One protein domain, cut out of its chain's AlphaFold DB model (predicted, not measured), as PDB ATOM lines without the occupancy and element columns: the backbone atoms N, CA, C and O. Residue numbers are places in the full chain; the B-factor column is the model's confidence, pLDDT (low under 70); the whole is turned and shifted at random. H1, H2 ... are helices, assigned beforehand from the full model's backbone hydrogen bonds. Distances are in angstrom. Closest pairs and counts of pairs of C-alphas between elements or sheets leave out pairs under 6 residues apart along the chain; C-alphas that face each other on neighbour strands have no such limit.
ATOM      1  N   ASN A 322     124.593 133.945 131.750       54.91
ATOM      2  CA  ASN A 322     123.671 134.954 132.276       54.91
ATOM      3  C   ASN A 322     123.907 135.298 133.760       54.91
ATOM      4  O   ASN A 322     123.611 136.415 134.170       54.91
ATOM      5  N   ALA A 323     124.477 134.387 134.555       52.91
ATOM      6  CA  ALA A 323     124.851 134.635 135.947       52.91
ATOM      7  C   ALA A 323     126.253 135.259 136.105       52.91
ATOM      8  O   ALA A 323     126.600 135.705 137.199       52.91
ATOM      9  N   GLN A 324     127.070 135.290 135.043       52.19
ATOM     10  CA  GLN A 324     128.422 135.871 135.052       52.19
ATOM     11  C   GLN A 324     128.540 137.201 134.297       52.19
ATOM     12  O   GLN A 324     129.463 137.960 134.589       52.19
ATOM     13  N   THR A 325     127.661 137.505 133.337       48.59
ATOM     14  CA  THR A 325     127.842 138.668 132.453       48.59
ATOM     15  C   THR A 325     126.546 139.440 132.213       48.59
ATOM     16  O   THR A 325     125.647 138.939 131.544       48.59
ATOM     17  N   ASN A 326     126.495 140.698 132.668       52.06
ATOM     18  CA  ASN A 326     125.434 141.634 132.277       52.06
ATOM     19  C   ASN A 326     125.671 142.276 130.891       52.06
ATOM     20  O   ASN A 326     124.691 142.705 130.293       52.06
ATOM     21  N   SER A 327     126.917 142.325 130.367       51.00
ATOM     22  CA  SER A 327     127.226 142.723 128.966       51.00
ATOM     23  C   SER A 327     128.730 142.734 128.566       51.00
ATOM     24  O   SER A 327     129.181 143.667 127.907       51.00
ATOM     25  N   ASP A 328     129.544 141.716 128.895       67.88
ATOM     26  CA  ASP A 328     130.923 141.619 128.347       67.88
ATOM     27  C   ASP A 328     131.412 140.162 128.194       67.88
ATOM     28  O   ASP A 328     130.892 139.250 128.830       67.88
ATOM     29  N   VAL A 329     132.416 139.931 127.341       74.31
ATOM     30  CA  VAL A 329     133.023 138.614 127.087       74.31
ATOM     31  C   VAL A 329     133.926 138.198 128.268       74.31
ATOM     32  O   VAL A 329     134.845 138.950 128.608       74.31
ATOM     33  N   PRO A 330     133.750 136.993 128.855       80.50
ATOM     34  CA  PRO A 330     134.542 136.506 129.989       80.50
ATOM     35  C   PRO A 330     136.068 136.604 129.815       80.50
ATOM     36  O   PRO A 330     136.621 136.256 128.768       80.50
ATOM     37  N   LEU A 331     136.774 137.011 130.876       81.50
ATOM     38  CA  LEU A 331     138.228 137.249 130.855       81.50
ATOM     39  C   LEU A 331     139.041 135.992 130.526       81.50
ATOM     40  O   LEU A 331     140.038 136.081 129.808       81.50
ATOM     41  N   ILE A 332     138.588 134.814 130.969       85.69
ATOM     42  CA  ILE A 332     139.169 133.523 130.569       85.69
ATOM     43  C   ILE A 332     139.170 133.332 129.043       85.69
ATOM     44  O   ILE A 332     140.174 132.870 128.499       85.69
ATOM     45  N   LEU A 333     138.106 133.740 128.336       87.75
ATOM     46  CA  LEU A 333     138.057 133.690 126.871       87.75
ATOM     47  C   LEU A 333     139.036 134.698 126.267       87.75
ATOM     48  O   LEU A 333     139.854 134.309 125.435       87.75
ATOM     49  N   LYS A 334     138.994 135.963 126.720       87.56
ATOM     50  CA  LYS A 334     139.874 137.041 126.229       87.56
ATOM     51  C   LYS A 334     141.354 136.641 126.338       87.56
ATOM     52  O   LYS A 334     142.046 136.610 125.322       87.56
ATOM     53  N   LYS A 335     141.811 136.238 127.532       88.12
ATOM     54  CA  LYS A 335     143.198 135.799 127.778       88.12
ATOM     55  C   LYS A 335     143.580 134.555 126.971       88.12
ATOM     56  O   LYS A 335     144.629 134.547 126.332       88.12
ATOM     57  N   CYS A 336     142.750 133.507 126.972       90.56
ATOM     58  CA  CYS A 336     143.086 132.269 126.261       90.56
ATOM     59  C   CYS A 336     143.181 132.477 124.743       90.56
ATOM     60  O   CYS A 336     144.105 131.953 124.124       90.56
ATOM     61  N   VAL A 337     142.254 133.234 124.143       91.00
ATOM     62  CA  VAL A 337     142.257 133.512 122.697       91.00
ATOM     63  C   VAL A 337     143.456 134.378 122.316       91.00
ATOM     64  O   VAL A 337     144.187 134.006 121.404       91.00
ATOM     65  N   GLN A 338     143.725 135.459 123.057       89.94
ATOM     66  CA  GLN A 338     144.875 136.334 122.805       89.94
ATOM     67  C   GLN A 338     146.206 135.567 122.827       89.94
ATOM     68  O   GLN A 338     147.041 135.743 121.935       89.94
ATOM     69  N   GLU A 339     146.400 134.669 123.794       90.25
ATOM     70  CA  GLU A 339     147.636 133.889 123.899       90.25
ATOM     71  C   GLU A 339     147.760 132.842 122.773       90.25
ATOM     72  O   GLU A 339     148.845 132.619 122.223       90.25
ATOM     73  N   ILE A 340     146.639 132.221 122.386       91.12
ATOM     74  CA  ILE A 340     146.571 131.263 121.275       91.12
ATOM     75  C   ILE A 340     146.820 131.948 119.925       91.12
ATOM     76  O   ILE A 340     147.561 131.399 119.112       91.12
ATOM     77  N   ASP A 341     146.270 133.133 119.679       88.38
ATOM     78  CA  ASP A 341     146.518 133.876 118.439       88.38
ATOM     79  C   ASP A 341     147.987 134.321 118.347       88.38
ATOM     80  O   ASP A 341     148.616 134.192 117.292       88.38
ATOM     81  N   THR A 342     148.569 134.750 119.473       88.75
ATOM     82  CA  THR A 342     149.969 135.196 119.552       88.75
ATOM     83  C   THR A 342     150.968 134.051 119.330       88.75
ATOM     84  O   THR A 342     151.910 134.195 118.550       88.75
ATOM     85  N   ARG A 343     150.785 132.898 119.994       89.75
ATOM     86  CA  ARG A 343     151.792 131.807 120.045       89.75
ATOM     87  C   ARG A 343     151.378 130.519 119.330       89.75
ATOM     88  O   ARG A 343     152.223 129.680 119.021       89.75
ATOM     89  N   GLY A 344     150.088 130.329 119.074       80.31
ATOM     90  CA  GLY A 344     149.518 129.115 118.483       80.31
ATOM     91  C   GLY A 344     149.517 129.077 116.954       80.31
ATOM     92  O   GLY A 344     149.339 128.001 116.385       80.31
ATOM     93  N   SER A 345     149.760 130.206 116.283       76.88
ATOM     94  CA  SER A 345     149.700 130.360 114.817       76.88
ATOM     95  C   SER A 345     150.555 129.351 114.029       76.88
ATOM     96  O   SER A 345     150.135 128.879 112.971       76.88
ATOM     97  N   ASN A 346     151.712 128.954 114.568       77.94
ATOM     98  CA  ASN A 346     152.620 127.975 113.956       77.94
ATOM     99  C   ASN A 346     152.378 126.515 114.408       77.94
ATOM    100  O   ASN A 346     153.011 125.592 113.888       77.94
ATOM    101  N   ILE A 347     151.465 126.265 115.356       83.75
ATOM    102  CA  ILE A 347     151.261 124.946 115.975       83.75
ATOM    103  C   ILE A 347     150.148 124.178 115.248       83.75
ATOM    104  O   ILE A 347     148.949 124.368 115.473       83.75
ATOM    105  N   LYS A 348     150.545 123.239 114.379       80.06
ATOM    106  CA  LYS A 348     149.604 122.369 113.655       80.06
ATOM    107  C   LYS A 348     148.753 121.548 114.627       80.06
ATOM    108  O   LYS A 348     149.263 120.734 115.387       80.06
ATOM    109  N   GLY A 349     147.432 121.702 114.533       82.56
ATOM    110  CA  GLY A 349     146.485 120.880 115.290       82.56
ATOM    111  C   GLY A 349     146.345 121.256 116.766       82.56
ATOM    112  O   GLY A 349     145.908 120.408 117.537       82.56
ATOM    113  N   ILE A 350     146.651 122.500 117.152       88.00
ATOM    114  CA  ILE A 350     146.528 123.028 118.526       88.00
ATOM    115  C   ILE A 350     145.208 122.670 119.242       88.00
ATOM    116  O   ILE A 350     145.227 122.300 120.411       88.00
ATOM    117  N   TYR A 351     144.068 122.691 118.541       86.69
ATOM    118  CA  TYR A 351     142.766 122.295 119.100       86.69
ATOM    119  C   TYR A 351     142.494 120.778 119.068       86.69
ATOM    120  O   TYR A 351     141.587 120.313 119.761       86.69
ATOM    121  N   ARG A 352     143.251 119.996 118.285       85.12
ATOM    122  CA  ARG A 352     143.102 118.534 118.138       85.12
ATOM    123  C   ARG A 352     143.990 117.752 119.108       85.12
ATOM    124  O   ARG A 352     143.581 116.698 119.575       85.12
ATOM    125  N   VAL A 353     145.198 118.242 119.384       84.19
ATOM    126  CA  VAL A 353     146.142 117.604 120.311       84.19
ATOM    127  C   VAL A 353     145.769 117.975 121.743       84.19
ATOM    128  O   VAL A 353     145.720 119.154 122.084       84.19
ATOM    129  N   SER A 354     145.524 116.978 122.591       82.44
ATOM    130  CA  SER A 354     145.275 117.211 124.015       82.44
ATOM    131  C   SER A 354     146.537 117.699 124.730       82.44
ATOM    132  O   SER A 354     147.613 117.121 124.583       82.44
ATOM    133  N   GLY A 355     146.401 118.747 125.543       80.50
ATOM    134  CA  GLY A 355     147.388 119.093 126.565       80.50
ATOM    135  C   GLY A 355     147.430 118.052 127.691       80.50
ATOM    136  O   GLY A 355     146.451 117.341 127.925       80.50
ATOM    137  N   VAL A 356     148.560 117.979 128.400       87.75
ATOM    138  CA  VAL A 356     148.764 117.069 129.544       87.75
ATOM    139  C   VAL A 356     147.707 117.333 130.621       87.75
ATOM    140  O   VAL A 356     147.610 118.461 131.105       87.75
ATOM    141  N   LYS A 357     146.940 116.302 131.008       80.06
ATOM    142  CA  LYS A 357     145.758 116.411 131.887       80.06
ATOM    143  C   LYS A 357     146.027 117.215 133.168       80.06
ATOM    144  O   LYS A 357     145.361 118.219 133.389       80.06
ATOM    145  N   SER A 358     147.073 116.870 133.919       82.94
ATOM    146  CA  SER A 358     147.447 117.568 135.160       82.94
ATOM    147  C   SER A 358     147.786 119.053 134.963       82.94
ATOM    148  O   SER A 358     147.512 119.877 135.833       82.94
ATOM    149  N   ARG A 359     148.343 119.437 133.803       85.31
ATOM    150  CA  ARG A 359     148.615 120.847 133.465       85.31
ATOM    151  C   ARG A 359     147.342 121.608 133.101       85.31
ATOM    152  O   ARG A 359     147.245 122.789 133.411       85.31
ATOM    153  N   VAL A 360     146.391 120.938 132.448       86.75
ATOM    154  CA  VAL A 360     145.065 121.492 132.137       86.75
ATOM    155  C   VAL A 360     144.296 121.734 133.438       86.75
ATOM    156  O   VAL A 360     143.816 122.839 133.653       86.75
ATOM    157  N   GLU A 361     144.265 120.752 134.341       81.25
ATOM    158  CA  GLU A 361     143.606 120.850 135.653       81.25
ATOM    159  C   GLU A 361     144.211 121.958 136.524       81.25
ATOM    160  O   GLU A 361     143.475 122.809 137.026       81.25
ATOM    161  N   LYS A 362     145.548 122.032 136.624       81.81
ATOM    162  CA  LYS A 362     146.237 123.112 137.350       81.81
ATOM    163  C   LYS A 362     145.932 124.499 136.771       81.81
ATOM    164  O   LYS A 362     145.791 125.462 137.525       81.81
ATOM    165  N   LEU A 363     145.803 124.622 135.445       85.31
ATOM    166  CA  LEU A 363     145.442 125.894 134.817       85.31
ATOM    167  C   LEU A 363     143.970 126.261 135.072       85.31
ATOM    168  O   LEU A 363     143.695 127.420 135.373       85.31
ATOM    169  N   CYS A 364     143.039 125.300 135.039       82.94
ATOM    170  CA  CYS A 364     141.647 125.538 135.441       82.94
ATOM    171  C   CYS A 364     141.558 126.052 136.887       82.94
ATOM    172  O   CYS A 364     140.954 127.094 137.127       82.94
ATOM    173  N   GLN A 365     142.243 125.392 137.828       78.06
ATOM    174  CA  GLN A 365     142.314 125.821 139.234       78.06
ATOM    175  C   GLN A 365     142.923 127.221 139.396       78.06
ATOM    176  O   GLN A 365     142.522 127.971 140.286       78.06
ATOM    177  N   SER A 366     143.875 127.594 138.534       80.25
ATOM    178  CA  SER A 366     144.466 128.939 138.529       80.25
ATOM    179  C   SER A 366     143.430 129.995 138.119       80.25
ATOM    180  O   SER A 366     143.290 131.007 138.802       80.25
ATOM    181  N   PHE A 367     142.632 129.731 137.074       82.31
ATOM    182  CA  PHE A 367     141.525 130.612 136.673       82.31
ATOM    183  C   PHE A 367     140.420 130.710 137.738       82.31
ATOM    184  O   PHE A 367     139.912 131.805 137.971       82.31
ATOM    185  N   GLU A 368     140.098 129.614 138.431       75.12
ATOM    186  CA  GLU A 368     139.148 129.599 139.560       75.12
ATOM    187  C   GLU A 368     139.661 130.341 140.804       75.12
ATOM    188  O   GLU A 368     138.869 130.796 141.632       75.12
ATOM    189  N   SER A 369     140.983 130.448 140.961       68.31
ATOM    190  CA  SER A 369     141.613 131.119 142.105       68.31
ATOM    191  C   SER A 369     141.789 132.627 141.891       68.31
ATOM    192  O   SER A 369     141.826 133.365 142.872       68.31
ATOM    193  N   GLY A 370     141.847 133.092 140.637       70.69
ATOM    194  CA  GLY A 370     141.827 134.517 140.293       70.69
ATOM    195  C   GLY A 370     142.124 134.783 138.816       70.69
ATOM    196  O   GLY A 370     143.288 134.832 138.423       70.69
ATOM    197  N   GLN A 371     141.082 135.001 138.000       70.81
ATOM    198  CA  GLN A 371     141.203 135.160 136.539       70.81
ATOM    199  C   GLN A 371     142.188 136.269 136.117       70.81
ATOM    200  O   GLN A 371     142.944 136.091 135.155       70.81
ATOM    201  N   ASP A 372     142.224 137.385 136.846       70.25
ATOM    202  CA  ASP A 372     143.069 138.547 136.537       70.25
ATOM    203  C   ASP A 372     144.567 138.268 136.699       70.25
ATOM    204  O   ASP A 372     145.374 138.765 135.913       70.25
ATOM    205  N   LEU A 373     144.937 137.389 137.633       69.00
ATOM    206  CA  LEU A 373     146.328 137.103 138.005       69.00
ATOM    207  C   LEU A 373     146.941 135.906 137.259       69.00
ATOM    208  O   LEU A 373     148.135 135.653 137.392       69.00
ATOM    209  N   VAL A 374     146.161 135.169 136.457       80.44
ATOM    210  CA  VAL A 374     146.702 134.068 135.642       80.44
ATOM    211  C   VAL A 374     147.611 134.613 134.537       80.44
ATOM    212  O   VAL A 374     147.129 135.276 133.612       80.44
ATOM    213  N   ASP A 375     148.900 134.277 134.617       80.44
ATOM    214  CA  ASP A 375     149.871 134.381 133.524       80.44
ATOM    215  C   ASP A 375     149.847 133.110 132.656       80.44
ATOM    216  O   ASP A 375     149.835 131.981 133.151       80.44
ATOM    217  N   LEU A 376     149.846 133.301 131.336       86.50
ATOM    218  CA  LEU A 376     149.827 132.237 130.333       86.50
ATOM    219  C   LEU A 376     151.151 132.106 129.557       86.50
ATOM    220  O   LEU A 376     151.324 131.117 128.834       86.50
ATOM    221  N   SER A 377     152.098 133.032 129.744       83.75
ATOM    222  CA  SER A 377     153.351 133.138 128.980       83.75
ATOM    223  C   SER A 377     154.170 131.836 128.981       83.75
ATOM    224  O   SER A 377     154.637 131.363 127.942       83.75
ATOM    225  N   SER A 378     154.262 131.183 130.142       84.81
ATOM    226  CA  SER A 378     154.982 129.922 130.363       84.81
ATOM    227  C   SER A 378     154.166 128.665 130.014       84.81
ATOM    228  O   SER A 378     154.698 127.550 129.966       84.81
ATOM    229  N   THR A 379     152.866 128.808 129.738       88.44
ATOM    230  CA  THR A 379     151.974 127.676 129.465       88.44
ATOM    231  C   THR A 379     151.951 127.332 127.968       88.44
ATOM    232  O   THR A 379     151.785 128.229 127.144       88.44
ATOM    233  N   PRO A 380     152.092 126.052 127.566       89.00
ATOM    234  CA  PRO A 380     151.989 125.629 126.170       89.00
ATOM    235  C   PRO A 380     150.607 125.914 125.550       89.00
ATOM    236  O   PRO A 380     149.593 125.559 126.160       89.00
ATOM    237  N   PRO A 381     150.524 126.444 124.314       91.12
ATOM    238  CA  PRO A 381     149.245 126.811 123.701       91.12
ATOM    239  C   PRO A 381     148.231 125.662 123.540       91.12
ATOM    240  O   PRO A 381     147.030 125.908 123.552       91.12
ATOM    241  N   ASN A 382     148.665 124.397 123.455       90.75
ATOM    242  CA  ASN A 382     147.761 123.234 123.446       90.75
ATOM    243  C   ASN A 382     147.097 122.961 124.812       90.75
ATOM    244  O   ASN A 382     145.987 122.435 124.862       90.75
ATOM    245  N   VAL A 383     147.742 123.333 125.925       90.25
ATOM    246  CA  VAL A 383     147.133 123.285 127.267       90.25
ATOM    247  C   VAL A 383     146.080 124.388 127.390       90.25
ATOM    248  O   VAL A 383     144.956 124.104 127.796       90.25
ATOM    249  N   ILE A 384     146.404 125.606 126.941       91.56
ATOM    250  CA  ILE A 384     145.482 126.757 126.918       91.56
ATOM    251  C   ILE A 384     144.257 126.447 126.042       91.56
ATOM    252  O   ILE A 384     143.121 126.596 126.485       91.56
ATOM    253  N   ALA A 385     144.468 125.908 124.838       90.81
ATOM    254  CA  ALA A 385     143.389 125.482 123.946       90.81
ATOM    255  C   ALA A 385     142.528 124.353 124.540       90.81
ATOM    256  O   ALA A 385     141.333 124.277 124.253       90.81
ATOM    257  N   ASN A 386     143.094 123.479 125.380       91.31
ATOM    258  CA  ASN A 386     142.315 122.490 126.128       91.31
ATOM    259  C   ASN A 386     141.440 123.137 127.208       91.31
ATOM    260  O   ASN A 386     140.263 122.793 127.285       91.31
ATOM    261  N   VAL A 387     141.969 124.083 127.988       90.00
ATOM    262  CA  VAL A 387     141.190 124.823 128.998       90.00
ATOM    263  C   VAL A 387     140.061 125.631 128.351       90.00
ATOM    264  O   VAL A 387     138.916 125.532 128.785       90.00
ATOM    265  N   LEU A 388     140.344 126.324 127.243       89.62
ATOM    266  CA  LEU A 388     139.345 127.052 126.455       89.62
ATOM    267  C   LEU A 388     138.206 126.135 125.965       89.62
ATOM    268  O   LEU A 388     137.032 126.470 126.111       89.62
ATOM    269  N   LYS A 389     138.532 124.944 125.440       88.38
ATOM    270  CA  LYS A 389     137.526 123.938 125.044       88.38
ATOM    271  C   LYS A 389     136.703 123.422 126.230       88.38
ATOM    272  O   LYS A 389     135.511 123.183 126.061       88.38
ATOM    273  N   LEU A 390     137.319 123.211 127.397       85.50
ATOM    274  CA  LEU A 390     136.611 122.746 128.596       85.50
ATOM    275  C   LEU A 390     135.608 123.789 129.090       85.50
ATOM    276  O   LEU A 390     134.451 123.433 129.309       85.50
ATOM    277  N   TYR A 391     136.029 125.057 129.166       84.69
ATOM    278  CA  TYR A 391     135.169 126.184 129.529       84.69
ATOM    279  C   TYR A 391     133.949 126.270 128.605       84.69
ATOM    280  O   TYR A 391     132.816 126.158 129.067       84.69
ATOM    281  N   LEU A 392     134.176 126.352 127.287       81.06
ATOM    282  CA  LEU A 392     133.099 126.427 126.292       81.06
ATOM    283  C   LEU A 392     132.150 125.219 126.363       81.06
ATOM    284  O   LEU A 392     130.941 125.385 126.243       81.06
ATOM    285  N   ARG A 393     132.668 124.006 126.601       79.19
ATOM    286  CA  ARG A 393     131.830 122.803 126.726       79.19
ATOM    287  C   ARG A 393     130.901 122.861 127.938       79.19
ATOM    288  O   ARG A 393     129.767 122.424 127.824       79.19
ATOM    289  N   GLN A 394     131.377 123.342 129.085       70.06
ATOM    290  CA  GLN A 394     130.574 123.411 130.314       70.06
ATOM    291  C   GLN A 394     129.575 124.570 130.290       70.06
ATOM    292  O   GLN A 394     128.484 124.439 130.829       70.06
ATOM    293  N   VAL A 395     129.921 125.662 129.607       64.12
ATOM    294  CA  VAL A 395     129.023 126.791 129.336       64.12
ATOM    295  C   VAL A 395     127.849 126.409 128.424       64.12
ATOM    296  O   VAL A 395     126.786 126.995 128.543       64.12
ATOM    297  N   CYS A 396     127.998 125.423 127.535       52.28
ATOM    298  CA  CYS A 396     126.905 124.955 126.667       52.28
ATOM    299  C   CYS A 396     125.963 123.914 127.307       52.28
ATOM    300  O   CYS A 396     125.093 123.395 126.608       52.28
ATOM    301  N   VAL A 397     126.169 123.542 128.575       48.31
ATOM    302  CA  VAL A 397     125.406 122.486 129.283       48.31
ATOM    303  C   VAL A 397     124.465 123.065 130.355       48.31
ATOM    304  O   VAL A 397     123.614 122.341 130.872       48.31
TER     305      VAL A 397
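This is residues 322 to 397 of the 398 residues of the protein "Hypothetical protein" of Oppiella nova (UniProt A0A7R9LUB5). Three helices pack as a small, compact body in which H3 packs with H1, nearly alongside it, and with H2, which crosses it steeply; the three centres make a triangle. A tail, residues 322 to 329, sticks out from this body. The printed part has 76 residues with three named helices, in the order H1, H2, H3, and no named strand; the class is all helix. It is compact, with a radius of gyration of the C-alphas of 12.2 A, and spans 36 by 24 by 21 A, only just elongated.

H3, residues 381 to 395, touches H1, residues 331 to 343, at a shallow tilt of 30 degrees, opposite ways. Their closest C-alphas, those of Ile 340 and Pro 381, are 5.7 A apart. H3 touches H2, residues 357 to 369, at a steep tilt of 62 degrees, the same way. H3 touches H2 with residues 383 to 387 alone, and H2 touches H3 with residues 359 to 364 alone; the closest C-alphas of the two helices, those of Val 360 and Val 383, are 5.6 A apart. H1 and H2 are close but not clearly touching, with the closest C-alphas, those of Ile 332 and Phe 367, 7.2 A apart. In H1, H2 and H3 every O i to N i+4 pair is within hydrogen-bond range.

H3 is 21.0 A long from first to last C-alpha, H1 18.2 A and H2 18.4 A. H1 begins at C-alpha 331 (138.228, 137.249, 130.855), and H3 ends at C-alpha 395 (129.023, 126.791, 129.336).

The two C-alphas farthest apart, those of Asn 326 and Lys 348, are 36.1 A apart. Without residues 322 to 329, which stand free, the body spans 30 by 26 by 22 A. The printed part has no cut. The links H1 to H2 and H2 to H3 are long, with 13 and 11 residues. The mean pLDDT of the printed part is 79.8; residues 322 to 328, 369, 373 and 395 to 397 are under 70.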